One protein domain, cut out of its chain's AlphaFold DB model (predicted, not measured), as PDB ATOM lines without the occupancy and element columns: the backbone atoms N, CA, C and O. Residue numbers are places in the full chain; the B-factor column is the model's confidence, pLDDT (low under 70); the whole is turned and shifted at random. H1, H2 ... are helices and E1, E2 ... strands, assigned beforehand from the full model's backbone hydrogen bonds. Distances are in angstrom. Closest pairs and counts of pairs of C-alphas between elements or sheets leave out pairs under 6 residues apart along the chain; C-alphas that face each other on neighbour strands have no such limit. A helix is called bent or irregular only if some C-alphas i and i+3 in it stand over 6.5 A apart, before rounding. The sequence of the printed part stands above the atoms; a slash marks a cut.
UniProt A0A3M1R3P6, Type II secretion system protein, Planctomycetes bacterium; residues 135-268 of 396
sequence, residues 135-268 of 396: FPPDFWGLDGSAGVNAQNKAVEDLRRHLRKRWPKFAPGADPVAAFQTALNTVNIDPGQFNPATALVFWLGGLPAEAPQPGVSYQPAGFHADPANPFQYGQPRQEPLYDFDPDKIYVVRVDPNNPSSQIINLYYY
ATOM      1  N   PHE A 135       8.493 -34.679  76.293       95.94
ATOM      2  CA  PHE A 135       9.665 -33.832  76.097       95.94
ATOM      3  C   PHE A 135      10.689 -34.040  77.226       95.94
ATOM      4  O   PHE A 135      10.282 -34.332  78.360       95.94
ATOM      5  N   PRO A 136      11.995 -33.881  76.957       95.69
ATOM      6  CA  PRO A 136      13.014 -34.043  77.985       95.69
ATOM      7  C   PRO A 136      12.860 -32.982  79.091       95.69
ATOM      8  O   PRO A 136      12.380 -31.878  78.810       95.69
ATOM      9  N   PRO A 137      13.216 -33.300  80.349       94.69
ATOM     10  CA  PRO A 137      13.220 -32.329  81.437       94.69
ATOM     11  C   PRO A 137      14.283 -31.251  81.185       94.69
ATOM     12  O   PRO A 137      15.374 -31.553  80.711       94.69
ATOM     13  N   ASP A 138      13.958 -30.004  81.517       92.50
ATOM     14  CA  ASP A 138      14.822 -28.827  81.348       92.50
ATOM     15  C   ASP A 138      15.797 -28.610  82.516       92.50
ATOM     16  O   ASP A 138      16.575 -27.673  82.498       92.50
ATOM     17  N   PHE A 139      15.777 -29.465  83.539       92.06
ATOM     18  CA  PHE A 139      16.624 -29.333  84.732       92.06
ATOM     19  C   PHE A 139      16.432 -28.027  85.522       92.06
ATOM     20  O   PHE A 139      17.202 -27.757  86.443       92.06
ATOM     21  N   TRP A 140      15.391 -27.237  85.235       90.12
ATOM     22  CA  TRP A 140      15.132 -26.018  85.991       90.12
ATOM     23  C   TRP A 140      14.913 -26.337  87.473       90.12
ATOM     24  O   TRP A 140      14.085 -27.175  87.825       90.12
ATOM     25  N   GLY A 141      15.671 -25.662  88.338       85.25
ATOM     26  CA  GLY A 141      15.624 -25.843  89.783       85.25
ATOM     27  C   GLY A 141      16.486 -26.983  90.326       85.25
ATOM     28  O   GLY A 141      16.507 -27.147  91.540       85.25
ATOM     29  N   LEU A 142      17.203 -27.755  89.496       85.81
ATOM     30  CA  LEU A 142      18.187 -28.728  90.001       85.81
ATOM     31  C   LEU A 142      19.474 -28.063  90.486       85.81
ATOM     32  O   LEU A 142      20.033 -28.508  91.481       85.81
ATOM     33  N   ASP A 143      19.881 -26.978  89.835       80.75
ATOM     34  CA  ASP A 143      21.099 -26.204  90.097       80.75
ATOM     35  C   ASP A 143      21.123 -25.437  91.432       80.75
ATOM     36  O   ASP A 143      22.031 -24.649  91.695       80.75
ATOM     37  N   GLY A 144      20.114 -25.632  92.282       75.19
ATOM     38  CA  GLY A 144      20.006 -24.955  93.567       75.19
ATOM     39  C   GLY A 144      19.649 -23.469  93.476       75.19
ATOM     40  O   GLY A 144      19.509 -22.828  94.516       75.19
ATOM     41  N   SER A 145      19.458 -22.927  92.267       68.81
ATOM     42  CA  SER A 145      19.090 -21.520  92.053       68.81
ATOM     43  C   SER A 145      17.653 -21.203  92.488       68.81
ATOM     44  O   SER A 145      17.308 -20.044  92.718       68.81
ATOM     45  N   ALA A 146      16.822 -22.239  92.636       71.88
ATOM     46  CA  ALA A 146      15.424 -22.146  93.028       71.88
ATOM     47  C   ALA A 146      15.168 -22.743  94.426       71.88
ATOM     48  O   ALA A 146      15.960 -23.527  94.954       71.88
ATOM     49  N   GLY A 147      14.030 -22.374  95.028       80.88
ATOM     50  CA  GLY A 147      13.612 -22.856  96.346       80.88
ATOM     51  C   GLY A 147      13.456 -24.381  96.425       80.88
ATOM     52  O   GLY A 147      13.327 -25.073  95.415       80.88
ATOM     53  N   VAL A 148      13.413 -24.920  97.649       86.81
ATOM     54  CA  VAL A 148      13.340 -26.375  97.915       86.81
ATOM     55  C   VAL A 148      12.165 -27.046  97.190       86.81
ATOM     56  O   VAL A 148      12.273 -28.178  96.722       86.81
ATOM     57  N   ASN A 149      11.039 -26.345  97.037       88.06
ATOM     58  CA  ASN A 149       9.880 -26.871  96.320       88.06
ATOM     59  C   ASN A 149      10.160 -27.061  94.815       88.06
ATOM     60  O   ASN A 149       9.708 -28.047  94.232       88.06
ATOM     61  N   ALA A 150      10.950 -26.170  94.204       85.06
ATOM     62  CA  ALA A 150      11.345 -26.266  92.799       85.06
ATOM     63  C   ALA A 150      12.317 -27.419  92.578       85.06
ATOM     64  O   ALA A 150      12.109 -28.223  91.671       85.06
ATOM     65  N   GLN A 151      13.290 -27.574  93.477       88.56
ATOM     66  CA  GLN A 151      14.198 -28.724  93.488       88.56
ATOM     67  C   GLN A 151      13.418 -30.044  93.560       88.56
ATOM     68  O   GLN A 151      13.633 -30.948  92.752       88.56
ATOM     69  N   ASN A 152      12.449 -30.141  94.476       89.88
ATOM     70  CA  ASN A 152      11.618 -31.337  94.627       89.88
ATOM     71  C   ASN A 152      10.824 -31.658  93.355       89.88
ATOM     72  O   ASN A 152      10.774 -32.817  92.933       89.88
ATOM     73  N   LYS A 153      10.236 -30.637  92.719       88.44
ATOM     74  CA  LYS A 153       9.518 -30.793  91.449       88.44
ATOM     75  C   LYS A 153      10.449 -31.251  90.323       88.44
ATOM     76  O   LYS A 153      10.101 -32.178  89.594       88.44
ATOM     77  N   ALA A 154      11.623 -30.640  90.197       90.19
ATOM     78  CA  ALA A 154      12.599 -30.973  89.166       90.19
ATOM     79  C   ALA A 154      13.106 -32.417  89.309       90.19
ATOM     80  O   ALA A 154      13.143 -33.174  88.335       90.19
ATOM     81  N   VAL A 155      13.397 -32.841  90.544       92.19
ATOM     82  CA  VAL A 155      13.757 -34.226  90.879       92.19
ATOM     83  C   VAL A 155      12.619 -35.193  90.543       92.19
ATOM     84  O   VAL A 155      12.869 -36.290  90.039       92.19
ATOM     85  N   GLU A 156      11.362 -34.819  90.787       91.75
ATOM     86  CA  GLU A 156      10.211 -35.645  90.413       91.75
ATOM     87  C   GLU A 156      10.046 -35.767  88.891       91.75
ATOM     88  O   GLU A 156       9.831 -36.870  88.375       91.75
ATOM     89  N   ASP A 157      10.174 -34.658  88.164       91.81
ATOM     90  CA  ASP A 157      10.092 -34.635  86.706       91.81
ATOM     91  C   ASP A 157      11.212 -35.472  86.072       91.81
ATOM     92  O   ASP A 157      10.940 -36.272  85.170       91.81
ATOM     93  N   LEU A 158      12.435 -35.382  86.605       94.38
ATOM     94  CA  LEU A 158      13.566 -36.221  86.209       94.38
ATOM     95  C   LEU A 158      13.324 -37.699  86.538       94.38
ATOM     96  O   LEU A 158      13.547 -38.565  85.692       94.38
ATOM     97  N   ARG A 159      12.812 -38.010  87.735       94.62
ATOM     98  CA  ARG A 159      12.477 -39.385  88.140       94.62
ATOM     99  C   ARG A 159      11.469 -40.015  87.187       94.62
ATOM    100  O   ARG A 159      11.676 -41.146  86.742       94.62
ATOM    101  N   ARG A 160      10.389 -39.293  86.867       93.38
ATOM    102  CA  ARG A 160       9.382 -39.737  85.891       93.38
ATOM    103  C   ARG A 160      10.044 -40.016  84.547       93.38
ATOM    104  O   ARG A 160       9.811 -41.076  83.967       93.38
ATOM    105  N   HIS A 161      10.890 -39.093  84.101       95.06
ATOM    106  CA  HIS A 161      11.537 -39.189  82.809       95.06
ATOM    107  C   HIS A 161      12.477 -40.394  82.693       95.06
ATOM    108  O   HIS A 161      12.346 -41.198  81.768       95.06
ATOM    109  N   LEU A 162      13.362 -40.587  83.676       95.44
ATOM    110  CA  LEU A 162      14.294 -41.715  83.714       95.44
ATOM    111  C   LEU A 162      13.563 -43.062  83.722       95.44
ATOM    112  O   LEU A 162      13.963 -43.977  83.007       95.44
ATOM    113  N   ARG A 163      12.457 -43.182  84.470       93.75
ATOM    114  CA  ARG A 163      11.640 -44.410  84.479       93.75
ATOM    115  C   ARG A 163      10.956 -44.684  83.148       93.75
ATOM    116  O   ARG A 163      10.783 -45.850  82.798       93.75
ATOM    117  N   LYS A 164      10.557 -43.637  82.427       93.31
ATOM    118  CA  LYS A 164       9.902 -43.770  81.127       93.31
ATOM    119  C   LYS A 164      10.896 -44.154  80.033       93.31
ATOM    120  O   LYS A 164      10.615 -45.070  79.266       93.31
ATOM    121  N   ARG A 165      12.054 -43.487  79.991       93.50
ATOM    122  CA  ARG A 165      13.095 -43.719  78.979       93.50
ATOM    123  C   ARG A 165      13.864 -45.021  79.213       93.50
ATOM    124  O   ARG A 165      14.043 -45.791  78.276       93.50
ATOM    125  N   TRP A 166      14.263 -45.301  80.456       94.50
ATOM    126  CA  TRP A 166      15.017 -46.506  80.818       94.50
ATOM    127  C   TRP A 166      14.365 -47.261  81.984       94.50
ATOM    128  O   TRP A 166      14.827 -47.189  83.124       94.50
ATOM    129  N   PRO A 167      13.324 -48.073  81.723       92.44
ATOM    130  CA  PRO A 167      12.638 -48.831  82.772       92.44
ATOM    131  C   PRO A 167      13.539 -49.815  83.535       92.44
ATOM    132  O   PRO A 167      13.253 -50.155  84.682       92.44
ATOM    133  N   LYS A 168      14.619 -50.292  82.895       93.00
ATOM    134  CA  LYS A 168      15.595 -51.226  83.480       93.00
ATOM    135  C   LYS A 168      16.715 -50.534  84.261       93.00
ATOM    136  O   LYS A 168      17.451 -51.219  84.964       93.00
ATOM    137  N   PHE A 169      16.850 -49.216  84.146       94.12
ATOM    138  CA  PHE A 169      17.865 -48.466  84.868       94.12
ATOM    139  C   PHE A 169      17.523 -48.421  86.360       94.12
ATOM    140  O   PHE A 169      16.397 -48.076  86.737       94.12
ATOM    141  N   ALA A 170      18.498 -48.772  87.204       90.50
ATOM    142  CA  ALA A 170      18.366 -48.796  88.662       90.50
ATOM    143  C   ALA A 170      17.118 -49.577  89.148       90.50
ATOM    144  O   ALA A 170      16.181 -48.985  89.708       90.50
ATOM    145  N   PRO A 171      17.051 -50.904  88.911       86.38
ATOM    146  CA  PRO A 171      15.896 -51.702  89.301       86.38
ATOM    147  C   PRO A 171      15.776 -51.729  90.831       86.38
ATOM    148  O   PRO A 171      16.691 -52.151  91.530       86.38
ATOM    149  N   GLY A 172      14.652 -51.245  91.363       83.62
ATOM    150  CA  GLY A 172      14.390 -51.221  92.809       83.62
ATOM    151  C   GLY A 172      15.104 -50.120  93.608       83.62
ATOM    152  O   GLY A 172      14.828 -49.983  94.794       83.62
ATOM    153  N   ALA A 173      15.957 -49.308  92.979       89.69
ATOM    154  CA  ALA A 173      16.585 -48.133  93.591       89.69
ATOM    155  C   ALA A 173      15.971 -46.828  93.055       89.69
ATOM    156  O   ALA A 173      15.279 -46.844  92.033       89.69
ATOM    157  N   ASP A 174      16.207 -45.695  93.722       92.56
ATOM    158  CA  ASP A 174      15.806 -44.385  93.195       92.56
ATOM    159  C   ASP A 174      16.620 -44.060  91.928       92.56
ATOM    160  O   ASP A 174      17.849 -43.967  92.004       92.56
ATOM    161  N   PRO A 175      15.982 -43.890  90.752       94.81
ATOM    162  CA  PRO A 175      16.708 -43.672  89.509       94.81
ATOM    163  C   PRO A 175      17.441 -42.330  89.507       94.81
ATOM    164  O   PRO A 175      18.445 -42.215  88.821       94.81
ATOM    165  N   VAL A 176      16.995 -41.329  90.276       94.62
ATOM    166  CA  VAL A 176      17.685 -40.029  90.327       94.62
ATOM    167  C   VAL A 176      19.015 -40.141  91.076       94.62
ATOM    168  O   VAL A 176      20.034 -39.670  90.581       94.62
ATOM    169  N   ALA A 177      19.045 -40.836  92.215       94.06
ATOM    170  CA  ALA A 177      20.289 -41.090  92.945       94.06
ATOM    171  C   ALA A 177      21.277 -41.943  92.124       94.06
ATOM    172  O   ALA A 177      22.482 -41.676  92.096       94.06
ATOM    173  N   ALA A 178      20.765 -42.949  91.404       94.19
ATOM    174  CA  ALA A 178      21.579 -43.749  90.491       94.19
ATOM    175  C   ALA A 178      22.102 -42.922  89.306       94.19
ATOM    176  O   ALA A 178      23.249 -43.093  88.906       94.19
ATOM    177  N   PHE A 179      21.290 -42.006  88.771       95.00
ATOM    178  CA  PHE A 179      21.679 -41.066  87.718       95.00
ATOM    179  C   PHE A 179      22.817 -40.152  88.172       95.00
ATOM    180  O   PHE A 179      23.833 -40.068  87.488       95.00
ATOM    181  N   GLN A 180      22.690 -39.550  89.357       93.62
ATOM    182  CA  GLN A 180      23.745 -38.736  89.966       93.62
ATOM    183  C   GLN A 180      25.041 -39.532  90.128       93.62
ATOM    184  O   GLN A 180      26.104 -39.093  89.706       93.62
ATOM    185  N   THR A 181      24.948 -40.747  90.669       94.00
ATOM    186  CA  THR A 181      26.117 -41.616  90.871       94.00
ATOM    187  C   THR A 181      26.782 -42.003  89.546       94.00
ATOM    188  O   THR A 181      28.010 -41.980  89.432       94.00
ATOM    189  N   ALA A 182      25.983 -42.347  88.534       93.31
ATOM    190  CA  ALA A 182      26.486 -42.744  87.226       93.31
ATOM    191  C   ALA A 182      27.190 -41.579  86.518       93.31
ATOM    192  O   ALA A 182      28.294 -41.764  86.010       93.31
ATOM    193  N   LEU A 183      26.603 -40.378  86.548       93.69
ATOM    194  CA  LEU A 183      27.219 -39.183  85.969       93.69
ATOM    195  C   LEU A 183      28.491 -38.758  86.713       93.69
ATOM    196  O   LEU A 183      29.511 -38.496  86.074       93.69
ATOM    197  N   ASN A 184      28.495 -38.830  88.045       91.88
ATOM    198  CA  ASN A 184      29.696 -38.552  88.835       91.88
ATOM    199  C   ASN A 184      30.850 -39.504  88.480       91.88
ATOM    200  O   ASN A 184      32.008 -39.090  88.431       91.88
ATOM    201  N   THR A 185      30.539 -40.767  88.166       89.94
ATOM    202  CA  THR A 185      31.532 -41.766  87.728       89.94
ATOM    203  C   THR A 185      32.159 -41.404  86.380       89.94
ATOM    204  O   THR A 185      33.325 -41.708  86.138       89.94
ATOM    205  N   VAL A 186      31.416 -40.714  85.510       89.12
ATOM    206  CA  VAL A 186      31.912 -40.209  84.223       89.12
ATOM    207  C   VAL A 186      32.412 -38.760  84.290       89.12
ATOM    208  O   VAL A 186      32.660 -38.158  83.247       89.12
ATOM    209  N   ASN A 187      32.653 -38.239  85.500       90.19
ATOM    210  CA  ASN A 187      33.190 -36.902  85.773       90.19
ATOM    211  C   ASN A 187      32.255 -35.744  85.367       90.19
ATOM    212  O   ASN A 187      32.705 -34.693  84.902       90.19
ATOM    213  N   ILE A 188      30.948 -35.942  85.539       91.62
ATOM    214  CA  ILE A 188      29.899 -34.954  85.272       91.62
ATOM    215  C   ILE A 188      29.029 -34.827  86.528       91.62
ATOM    216  O   ILE A 188      28.519 -35.836  87.004       91.62
ATOM    217  N   ASP A 189      28.837 -33.615  87.044       91.38
ATOM    218  CA  ASP A 189      27.960 -33.348  88.189       91.38
ATOM    219  C   ASP A 189      26.591 -32.830  87.710       91.38
ATOM    220  O   ASP A 189      26.463 -31.668  87.314       91.38
ATOM    221  N   PRO A 190      25.535 -33.663  87.749       89.50
ATOM    222  CA  PRO A 190      24.197 -33.239  87.356       89.50
ATOM    223  C   PRO A 190      23.484 -32.373  88.397       89.50
ATOM    224  O   PRO A 190      22.381 -31.897  88.125       89.50
ATOM    225  N   GLY A 191      24.059 -32.186  89.588       87.44
ATOM    226  CA  GLY A 191      23.502 -31.324  90.630       87.44
ATOM    227  C   GLY A 191      23.502 -29.842  90.259       87.44
ATOM    228  O   GLY A 191      22.830 -29.060  90.916       87.44
ATOM    229  N   GLN A 192      24.225 -29.454  89.205       87.38
ATOM    230  CA  GLN A 192      24.289 -28.077  88.710       87.38
ATOM    231  C   GLN A 192      23.704 -27.902  87.307       87.38
ATOM    232  O   GLN A 192      23.845 -26.835  86.710       87.38
ATOM    233  N   PHE A 193      23.043 -28.938  86.783       92.50
ATOM    234  CA  PHE A 193      22.418 -28.864  85.473       92.50
ATOM    235  C   PHE A 193      21.283 -27.848  85.468       92.50
ATOM    236  O   PHE A 193      20.451 -27.801  86.372       92.50
ATOM    237  N   ASN A 194      21.241 -27.077  84.392       92.12
ATOM    238  CA  ASN A 194      20.289 -26.001  84.181       92.12
ATOM    239  C   ASN A 194      19.615 -26.121  82.792       92.12
ATOM    240  O   ASN A 194      19.998 -26.983  81.988       92.12
ATOM    241  N   PRO A 195      18.633 -25.253  82.485       93.00
ATOM    242  CA  PRO A 195      17.926 -25.218  81.198       93.00
ATOM    243  C   PRO A 195      18.796 -25.168  79.940       93.00
ATOM    244  O   PRO A 195      18.407 -25.724  78.912       93.00
ATOM    245  N   ALA A 196      19.978 -24.549  80.000       93.12
ATOM    246  CA  ALA A 196      20.897 -24.496  78.863       93.12
ATOM    247  C   ALA A 196      21.589 -25.850  78.608       93.12
ATOM    248  O   ALA A 196      21.776 -26.253  77.460       93.12
ATOM    249  N   THR A 197      21.887 -26.604  79.671       94.50
ATOM    250  CA  THR A 197      22.518 -27.936  79.591       94.50
ATOM    251  C   THR A 197      21.579 -29.019  79.052       94.50
ATOM    252  O   THR A 197      22.027 -30.005  78.458       94.50
ATOM    253  N   ALA A 198      20.267 -28.846  79.219       94.25
ATOM    254  CA  ALA A 198      19.280 -29.878  78.922       94.25
ATOM    255  C   ALA A 198      19.301 -30.356  77.460       94.25
ATOM    256  O   ALA A 198      19.250 -31.562  77.211       94.25
ATOM    257  N   LEU A 199      19.405 -29.445  76.488       94.44
ATOM    258  CA  LEU A 199      19.370 -29.807  75.066       94.44
ATOM    259  C   LEU A 199      20.567 -30.666  74.661       94.44
ATOM    260  O   LEU A 199      20.384 -31.749  74.097       94.44
ATOM    261  N   VAL A 200      21.776 -30.201  74.987       95.00
ATOM    262  CA  VAL A 200      23.026 -30.897  74.651       95.00
ATOM    263  C   VAL A 200      23.038 -32.277  75.296       95.00
ATOM    264  O   VAL A 200      23.330 -33.276  74.637       95.00
ATOM    265  N   PHE A 201      22.632 -32.352  76.564       95.38
ATOM    266  CA  PHE A 201      22.588 -33.607  77.295       95.38
ATOM    267  C   PHE A 201      21.565 -34.595  76.714       95.38
ATOM    268  O   PHE A 201      21.905 -35.747  76.457       95.38
ATOM    269  N   TRP A 202      20.313 -34.186  76.495       96.12
ATOM    270  CA  TRP A 202      19.250 -35.129  76.128       96.12
ATOM    271  C   TRP A 202      19.238 -35.525  74.655       96.12
ATOM    272  O   TRP A 202      18.917 -36.683  74.359       96.12
ATOM    273  N   LEU A 203      19.553 -34.587  73.757       96.56
ATOM    274  CA  LEU A 203      19.551 -34.818  72.310       96.56
ATOM    275  C   LEU A 203      20.911 -35.319  71.812       96.56
ATOM    276  O   LEU A 203      20.947 -36.191  70.946       96.56
ATOM    277  N   GLY A 204      22.005 -34.800  72.378       94.69
ATOM    278  CA  GLY A 204      23.372 -35.151  71.990       94.69
ATOM    279  C   GLY A 204      23.948 -36.312  72.797       94.69
ATOM    280  O   GLY A 204      24.702 -37.124  72.265       94.69
ATOM    281  N   GLY A 205      23.577 -36.436  74.072       93.62
ATOM    282  CA  GLY A 205      24.051 -37.498  74.955       93.62
ATOM    283  C   GLY A 205      25.452 -37.264  75.523       93.62
ATOM    284  O   GLY A 205      25.938 -36.140  75.670       93.62
ATOM    285  N   LEU A 206      26.098 -38.368  75.886       93.25
ATOM    286  CA  LEU A 206      27.449 -38.406  76.438       93.25
ATOM    287  C   LEU A 206      28.475 -38.642  75.327       93.25
ATOM    288  O   LEU A 206      28.125 -39.225  74.298       93.25
ATOM    289  N   PRO A 207      29.749 -38.268  75.517       92.31
ATOM    290  CA  PRO A 207      30.790 -38.622  74.571       92.31
ATOM    291  C   PRO A 207      31.046 -40.130  74.616       92.31
ATOM    292  O   PRO A 207      30.736 -40.800  75.604       92.31
ATOM    293  N   ALA A 208      31.575 -40.683  73.525       90.19
ATOM    294  CA  ALA A 208      31.885 -42.111  73.444       90.19
ATOM    295  C   ALA A 208      33.023 -42.506  74.395       90.19
ATOM    296  O   ALA A 208      33.038 -43.619  74.919       90.19
ATOM    297  N   GLU A 209      33.939 -41.577  74.645       87.94
ATOM    298  CA  GLU A 209      35.099 -41.738  75.511       87.94
ATOM    299  C   GLU A 209      35.175 -40.566  76.488       87.94
ATOM    300  O   GLU A 209      34.603 -39.500  76.247       87.94
ATOM    301  N   ALA A 210      35.884 -40.760  77.599       84.12
ATOM    302  CA  ALA A 210      36.095 -39.693  78.564       84.12
ATOM    303  C   ALA A 210      36.796 -38.496  77.887       84.12
ATOM    304  O   ALA A 210      37.834 -38.704  77.247       84.12
ATOM    305  N   PRO A 211      36.273 -37.260  78.033       80.88
ATOM    306  CA  PRO A 211      36.893 -36.076  77.454       80.88
ATOM    307  C   PRO A 211      38.339 -35.940  77.925       80.88
ATOM    308  O   PRO A 211      38.600 -35.811  79.123       80.88
ATOM    309  N   GLN A 212      39.276 -35.972  76.981       79.19
ATOM    310  CA  GLN A 212      40.680 -35.727  77.278       79.19
ATOM    311  C   GLN A 212      40.926 -34.224  77.455       79.19
ATOM    312  O   GLN A 212      40.238 -33.406  76.832       79.19
ATOM    313  N   PRO A 213      41.921 -33.827  78.265       76.69
ATOM    314  CA  PRO A 213      42.331 -32.435  78.358       76.69
ATOM    315  C   PRO A 213      42.622 -31.818  76.985       76.69
ATOM    316  O   PRO A 213      43.422 -32.348  76.220       76.69
ATOM    317  N   GLY A 214      41.979 -30.688  76.684       75.25
ATOM    318  CA  GLY A 214      42.158 -29.966  75.419       75.25
ATOM    319  C   GLY A 214      41.355 -30.506  74.230       75.25
ATOM    320  O   GLY A 214      41.501 -29.975  73.134       75.25
ATOM    321  N   VAL A 215      40.509 -31.522  74.426       79.50
ATOM    322  CA  VAL A 215      39.599 -32.033  73.392       79.50
ATOM    323  C   VAL A 215      38.192 -31.484  73.627       79.50
ATOM    324  O   VAL A 215      37.684 -31.531  74.751       79.50
ATOM    325  N   SER A 216      37.566 -30.967  72.566       82.69
ATOM    326  CA  SER A 216      36.179 -30.492  72.590       82.69
ATOM    327  C   SER A 216      35.220 -31.619  72.978       82.69
ATOM    328  O   SER A 216      35.428 -32.789  72.648       82.69
ATOM    329  N   TYR A 217      34.152 -31.277  73.694       88.00
ATOM    330  CA  TYR A 217      33.129 -32.252  74.062       88.00
ATOM    331  C   TYR A 217      32.326 -32.638  72.817       88.00
ATOM    332  O   TYR A 217      31.588 -31.820  72.282       88.00
ATOM    333  N   GLN A 218      32.469 -33.887  72.373       91.44
ATOM    334  CA  GLN A 218      31.727 -34.449  71.243       91.44
ATOM    335  C   GLN A 218      30.606 -35.356  71.767       91.44
ATOM    336  O   GLN A 218      30.898 -36.469  72.216       91.44
ATOM    337  N   PRO A 219      29.332 -34.946  71.697       93.19
ATOM    338  CA  PRO A 219      28.225 -35.828  72.031       93.19
ATOM    339  C   PRO A 219      28.156 -36.997  71.038       93.19
ATOM    340  O   PRO A 219      28.334 -36.815  69.836       93.19
ATOM    341  N   ALA A 220      27.916 -38.207  71.546       94.31
ATOM    342  CA  ALA A 220      27.831 -39.434  70.750       94.31
ATOM    343  C   ALA A 220      26.665 -40.329  71.213       94.31
ATOM    344  O   ALA A 220      26.766 -41.558  71.199       94.31
ATOM    345  N   GLY A 221      25.591 -39.717  71.715       94.69
ATOM    346  CA  GLY A 221      24.397 -40.386  72.218       94.69
ATOM    347  C   GLY A 221      24.562 -41.030  73.597       94.69
ATOM    348  O   GLY A 221      25.445 -40.677  74.379       94.69
ATOM    349  N   PHE A 222      23.679 -41.968  73.931       95.38
ATOM    350  CA  PHE A 222      23.745 -42.740  75.179       95.38
ATOM    351  C   PHE A 222      24.150 -44.184  74.896       95.38
ATOM    352  O   PHE A 222      23.990 -44.681  73.780       95.38
ATOM    353  N   HIS A 223      24.669 -44.880  75.907       95.06
ATOM    354  CA  HIS A 223      24.998 -46.293  75.760       95.06
ATOM    355  C   HIS A 223      23.721 -47.108  75.475       95.06
ATOM    356  O   HIS A 223      22.669 -46.861  76.064       95.06
ATOM    357  N   ALA A 224      23.801 -48.085  74.568       93.88
ATOM    358  CA  ALA A 224      22.634 -48.846  74.115       93.88
ATOM    359  C   ALA A 224      22.123 -49.862  75.157       93.88
ATOM    360  O   ALA A 224      21.019 -50.384  75.018       93.88
ATOM    361  N   ASP A 225      22.910 -50.148  76.201       93.00
ATOM    362  CA  ASP A 225      22.460 -50.940  77.354       93.00
ATOM    363  C   ASP A 225      21.454 -50.139  78.204       93.00
ATOM    364  O   ASP A 225      21.847 -49.187  78.884       93.00
ATOM    365  N   PRO A 226      20.168 -50.538  78.249       89.88
ATOM    366  CA  PRO A 226      19.150 -49.830  79.017       89.88
ATOM    367  C   PRO A 226      19.323 -49.940  80.540       89.88
ATOM    368  O   PRO A 226      18.628 -49.230  81.268       89.88
ATOM    369  N   ALA A 227      20.175 -50.842  81.043       91.81
ATOM    370  CA  ALA A 227      20.488 -50.933  82.470       91.81
ATOM    371  C   ALA A 227      21.615 -49.975  82.889       91.81
ATOM    372  O   ALA A 227      21.631 -49.544  84.039       91.81
ATOM    373  N   ASN A 228      22.510 -49.614  81.961       91.88
ATOM    374  CA  ASN A 228      23.674 -48.754  82.197       91.88
ATOM    375  C   ASN A 228      23.838 -47.717  81.063       91.88
ATOM    376  O   ASN A 228      24.818 -47.758  80.320       91.88
ATOM    377  N   PRO A 229      22.896 -46.772  80.901       93.81
ATOM    378  CA  PRO A 229      22.883 -45.867  79.747       93.81
ATOM    379  C   PRO A 229      23.971 -44.778  79.784       93.81
ATOM    380  O   PRO A 229      24.278 -44.184  78.750       93.81
ATOM    381  N   PHE A 230      24.564 -44.508  80.952       94.25
ATOM    382  CA  PHE A 230      25.491 -43.386  81.166       94.25
ATOM    383  C   PHE A 230      26.978 -43.758  81.090       94.25
ATOM    384  O   PHE A 230      27.828 -42.950  81.446       94.25
ATOM    385  N   GLN A 231      27.310 -44.974  80.657       90.75
ATOM    386  CA  GLN A 231      28.702 -45.410  80.553       90.75
ATOM    387  C   GLN A 231      29.358 -45.008  79.219       90.75
ATOM    388  O   GLN A 231      28.698 -44.791  78.196       90.75
ATOM    389  N   TYR A 232      30.688 -44.938  79.232       90.88
ATOM    390  CA  TYR A 232      31.503 -44.796  78.027       90.88
ATOM    391  C   TYR A 232      31.573 -46.109  77.230       90.88
ATOM    392  O   TYR A 232      31.248 -47.181  77.741       90.88
ATOM    393  N   GLY A 233      32.014 -46.025  75.976       89.88
ATOM    394  CA  GLY A 233      32.187 -47.168  75.081       89.88
ATOM    395  C   GLY A 233      30.986 -47.458  74.177       89.88
ATOM    396  O   GLY A 233      30.051 -46.664  74.066       89.88
ATOM    397  N   GLN A 234      31.059 -48.603  73.498       88.69
ATOM    398  CA  GLN A 234      30.102 -49.102  72.504       88.69
ATOM    399  C   GLN A 234      29.364 -50.346  73.032       88.69
ATOM    400  O   GLN A 234      29.943 -51.081  73.835       88.69
ATOM    401  N   PRO A 235      28.154 -50.671  72.530       94.50
ATOM    402  CA  PRO A 235      27.388 -49.971  71.491       94.50
ATOM    403  C   PRO A 235      26.593 -48.767  72.020       94.50
ATOM    404  O   PRO A 235      26.212 -48.730  73.190       94.50
ATOM    405  N   ARG A 236      26.296 -47.799  71.143       93.94
ATOM    406  CA  ARG A 236      25.565 -46.565  71.486       93.94
ATOM    407  C   ARG A 236      24.308 -46.377  70.647       93.94
ATOM    408  O   ARG A 236      24.242 -46.826  69.507       93.94
ATOM    409  N   GLN A 237      23.311 -45.729  71.240       93.00
ATOM    410  CA  GLN A 237      22.184 -45.173  70.502       93.00
ATOM    411  C   GLN A 237      22.653 -43.883  69.831       93.00
ATOM    412  O   GLN A 237      23.298 -43.065  70.485       93.00
ATOM    413  N   GLU A 238      22.330 -43.702  68.552       92.81
ATOM    414  CA  GLU A 238      22.670 -42.478  67.825       92.81
ATOM    415  C   GLU A 238      22.047 -41.238  68.493       92.81
ATOM    416  O   GLU A 238      20.939 -41.323  69.044       92.81
ATOM    417  N   PRO A 239      22.755 -40.094  68.493       94.94
ATOM    418  CA  PRO A 239      22.194 -38.844  68.982       94.94
ATOM    419  C   PRO A 239      21.020 -38.409  68.096       94.94
ATOM    420  O   PRO A 239      21.017 -38.616  66.885       94.94
ATOM    421  N   LEU A 240      20.017 -37.778  68.706       94.81
ATOM    422  CA  LEU A 240      18.846 -37.261  67.987       94.81
ATOM    423  C   LEU A 240      19.144 -35.950  67.256       94.81
ATOM    424  O   LEU A 240      18.417 -35.574  66.338       94.81
ATOM    425  N   TYR A 241      20.191 -35.250  67.686       95.88
ATOM    426  CA  TYR A 241      20.720 -34.066  67.033       95.88
ATOM    427  C   TYR A 241      22.245 -34.096  67.104       95.88
ATOM    428  O   TYR A 241      22.813 -34.344  68.171       95.88
ATOM    429  N   ASP A 242      22.889 -33.850  65.968       93.62
ATOM    430  CA  ASP A 242      24.342 -33.783  65.864       93.62
ATOM    431  C   ASP A 242      24.802 -32.356  66.178       93.62
ATOM    432  O   ASP A 242      24.656 -31.442  65.365       93.62
ATOM    433  N   PHE A 243      25.275 -32.147  67.407       93.25
ATOM    434  CA  PHE A 243      25.797 -30.851  67.819       93.25
ATOM    435  C   PHE A 243      27.236 -30.689  67.343       93.25
ATOM    436  O   PHE A 243      28.085 -31.539  67.608       93.25
ATOM    437  N   ASP A 244      27.514 -29.539  66.735       91.81
ATOM    438  CA  ASP A 244      28.870 -29.123  66.403       91.81
ATOM    439  C   ASP A 244      29.701 -28.934  67.695       91.81
ATOM    440  O   ASP A 244      29.342 -28.095  68.531       91.81
ATOM    441  N   PRO A 245      30.800 -29.689  67.890       90.12
ATOM    442  CA  PRO A 245      31.648 -29.585  69.078       90.12
ATOM    443  C   PRO A 245      32.262 -28.207  69.276       90.12
ATOM    444  O   PRO A 245      32.491 -27.812  70.419       90.12
ATOM    445  N   ASP A 246      32.518 -27.472  68.191       89.62
ATOM    446  CA  ASP A 246      33.124 -26.138  68.260       89.62
ATOM    447  C   ASP A 246      32.139 -25.096  68.810       89.62
ATOM    448  O   ASP A 246      32.535 -24.026  69.271       89.62
ATOM    449  N   LYS A 247      30.845 -25.431  68.811       91.19
ATOM    450  CA  LYS A 247      29.755 -24.617  69.354       91.19
ATOM    451  C   LYS A 247      29.352 -25.020  70.770       91.19
ATOM    452  O   LYS A 247      28.442 -24.406  71.332       91.19
ATOM    453  N   ILE A 248      29.988 -26.046  71.343       91.31
ATOM    454  CA  ILE A 248      29.739 -26.499  72.712       91.31
ATOM    455  C   ILE A 248      30.812 -25.940  73.643       91.31
ATOM    456  O   ILE A 248      31.990 -26.285  73.558       91.31
ATOM    457  N   TYR A 249      30.379 -25.152  74.619       90.50
ATOM    458  CA  TYR A 249      31.214 -24.716  75.723       90.50
ATOM    459  C   TYR A 249      30.964 -25.566  76.970       90.50
ATOM    460  O   TYR A 249      29.837 -25.713  77.445       90.50
ATOM    461  N   VAL A 250      32.041 -26.122  77.517       90.38
ATOM    462  CA  VAL A 250      32.004 -26.972  78.709       90.38
ATOM    463  C   VAL A 250      32.371 -26.140  79.926       90.38
ATOM    464  O   VAL A 250      33.501 -25.664  80.043       90.38
ATOM    465  N   VAL A 251      31.446 -26.025  80.874       90.81
ATOM    466  CA  VAL A 251      31.717 -25.396  82.168       90.81
ATOM    467  C   VAL A 251      32.138 -26.467  83.163       90.81
ATOM    468  O   VAL A 251      31.474 -27.497  83.308       90.81
ATOM    469  N   ARG A 252      33.235 -26.210  83.872       91.31
ATOM    470  CA  ARG A 252      33.795 -27.110  84.884       91.31
ATOM    471  C   ARG A 252      33.784 -26.462  86.262       91.31
ATOM    472  O   ARG A 252      33.819 -25.237  86.352       91.31
ATOM    473  N   VAL A 253      33.798 -27.285  87.313       90.50
ATOM    474  CA  VAL A 253      33.922 -26.819  88.710       90.50
ATOM    475  C   VAL A 253      35.178 -25.961  88.892       90.50
ATOM    476  O   VAL A 253      35.133 -24.912  89.523       90.50
ATOM    477  N   ASP A 254      36.298 -26.402  88.313       89.19
ATOM    478  CA  ASP A 254      37.541 -25.633  88.240       89.19
ATOM    479  C   ASP A 254      37.858 -25.348  86.765       89.19
ATOM    480  O   ASP A 254      38.287 -26.262  86.051       89.19
ATOM    481  N   PRO A 255      37.656 -24.103  86.296       87.19
ATOM    482  CA  PRO A 255      37.921 -23.711  84.914       87.19
ATOM    483  C   PRO A 255      39.380 -23.895  84.479       87.19
ATOM    484  O   PRO A 255      39.646 -24.026  83.287       87.19
ATOM    485  N   ASN A 256      40.327 -23.913  85.422       88.62
ATOM    486  CA  ASN A 256      41.754 -24.042  85.119       88.62
ATOM    487  C   ASN A 256      42.212 -25.503  85.051       88.62
ATOM    488  O   ASN A 256      43.318 -25.784  84.587       88.62
ATOM    489  N   ASN A 257      41.379 -26.437  85.513       87.81
ATOM    490  CA  ASN A 257      41.695 -27.854  85.534       87.81
ATOM    491  C   ASN A 257      40.829 -28.601  84.503       87.81
ATOM    492  O   ASN A 257      39.648 -28.856  84.750       87.81
ATOM    493  N   PRO A 258      41.399 -29.028  83.362       82.69
ATOM    494  CA  PRO A 258      40.643 -29.711  82.314       82.69
ATOM    495  C   PRO A 258      40.114 -31.091  82.738       82.69
ATOM    496  O   PRO A 258      39.208 -31.613  82.094       82.69
ATOM    497  N   SER A 259      40.641 -31.666  83.821       84.00
ATOM    498  CA  SER A 259      40.142 -32.910  84.417       84.00
ATOM    499  C   SER A 259      39.051 -32.670  85.465       84.00
ATOM    500  O   SER A 259      38.517 -33.628  86.017       84.00
ATOM    501  N   SER A 260      38.716 -31.412  85.767       88.88
ATOM    502  CA  SER A 260      37.665 -31.065  86.722       88.88
ATOM    503  C   SER A 260      36.282 -31.475  86.216       88.88
ATOM    504  O   SER A 260      36.046 -31.524  85.003       88.88
ATOM    505  N   GLN A 261      35.381 -31.774  87.153       88.75
ATOM    506  CA  GLN A 261      34.021 -32.216  86.864       88.75
ATOM    507  C   GLN A 261      33.284 -31.199  85.996       88.75
ATOM    508  O   GLN A 261      33.381 -29.989  86.211       88.75
ATOM    509  N   ILE A 262      32.549 -31.707  85.013       91.31
ATOM    510  CA  ILE A 262      31.693 -30.899  84.148       91.31
ATOM    511  C   ILE A 262      30.391 -30.615  84.890       91.31
ATOM    512  O   ILE A 262      29.734 -31.550  85.339       91.31
ATOM    513  N   ILE A 263      30.012 -29.344  84.973       91.50
ATOM    514  CA  ILE A 263      28.785 -28.897  85.648       91.50
ATOM    515  C   ILE A 263      27.730 -28.383  84.675       91.50
ATOM    516  O   ILE A 263      26.547 -28.497  84.962       91.50
ATOM    517  N   ASN A 264      28.133 -27.834  83.524       91.88
ATOM    518  CA  ASN A 264      27.204 -27.335  82.513       91.88
ATOM    519  C   ASN A 264      27.748 -27.512  81.092       91.88
ATOM    520  O   ASN A 264      28.962 -27.511  80.870       91.88
ATOM    521  N   LEU A 265      26.827 -27.643  80.137       91.88
ATOM    522  CA  LEU A 265      27.099 -27.759  78.707       91.88
ATOM    523  C   LEU A 265      26.298 -26.686  77.973       91.88
ATOM    524  O   LEU A 265      25.074 -26.732  77.934       91.88
ATOM    525  N   TYR A 266      26.980 -25.712  77.396       93.00
ATOM    526  CA  TYR A 266      26.359 -24.570  76.733       93.00
ATOM    527  C   TYR A 266      26.515 -24.688  75.225       93.00
ATOM    528  O   TYR A 266      27.595 -25.025  74.753       93.00
ATOM    529  N   TYR A 267      25.443 -24.429  74.476       93.38
ATOM    530  CA  TYR A 267      25.451 -24.484  73.013       93.38
ATOM    531  C   TYR A 267      25.200 -23.108  72.398       93.38
ATOM    532  O   TYR A 267      24.263 -22.413  72.801       93.38
ATOM    533  N   TYR A 268      26.005 -22.763  71.392       91.81
ATOM    534  CA  TYR A 268      25.983 -21.480  70.687       91.81
ATOM    535  C   TYR A 268      25.804 -21.685  69.174       91.81
ATOM    536  O   TYR A 268      26.793 -21.932  68.483       91.81
TER     537      TYR A 268
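This is residues 135 to 268 of the 396 residues of the protein "Type II secretion system protein" of Planctomycetes bacterium (UniProt A0A3M1R3P6). In a model with little regular structure, H1 stands along one side, H2 leads away from it nearly at a right angle, and H3 stands between H1 and the hairpin E1 and E2, packing on E2. The 134 printed residues hold H1, H2, H3, E1, E2 in that order, in a mixed class with under half in named elements. The whole is compact, with a radius of gyration of the C-alphas of 14.2 A, spanning 37 by 35 by 24 A.

H1, residues 148 to 165, touches H2, residues 175 to 185, with residues 155 to 163 alone, about perpendicular at 87 degrees; the closest C-alphas, of Arg 159 and Val 176, are 5.7 A apart. H3, residues 195 to 204, is apart from both; its C-alpha 197 comes within 4.7 A of C-alpha 265 in E2, residues 262 to 267, their closest pair. E1, residues 248 to 252, and E2 form an antiparallel hairpin, with N 249 and O 266 at 2.8 A, within hydrogen-bond range. Every O i to N i+4 pair is within range in H1 and H2, and 4 of 6 in H3, which is only just irregular, with C-alphas 196 and 199 6.7 A apart.

H1 runs 25.7 A from C-alpha 148 at (13.340, -26.375, 97.915), H2 15.1 A, H3 14.6 A, E1 12.8 A, and E2 14.3 A to C-alpha 267 at (25.451, -24.484, 73.013).

The printed part has no cut; the farthest C-alphas, of Gly 172 and Asp 246, are 39.8 A apart. H3 to E1 is a long link of 43 residues. Residue 145 alone has pLDDT under 70.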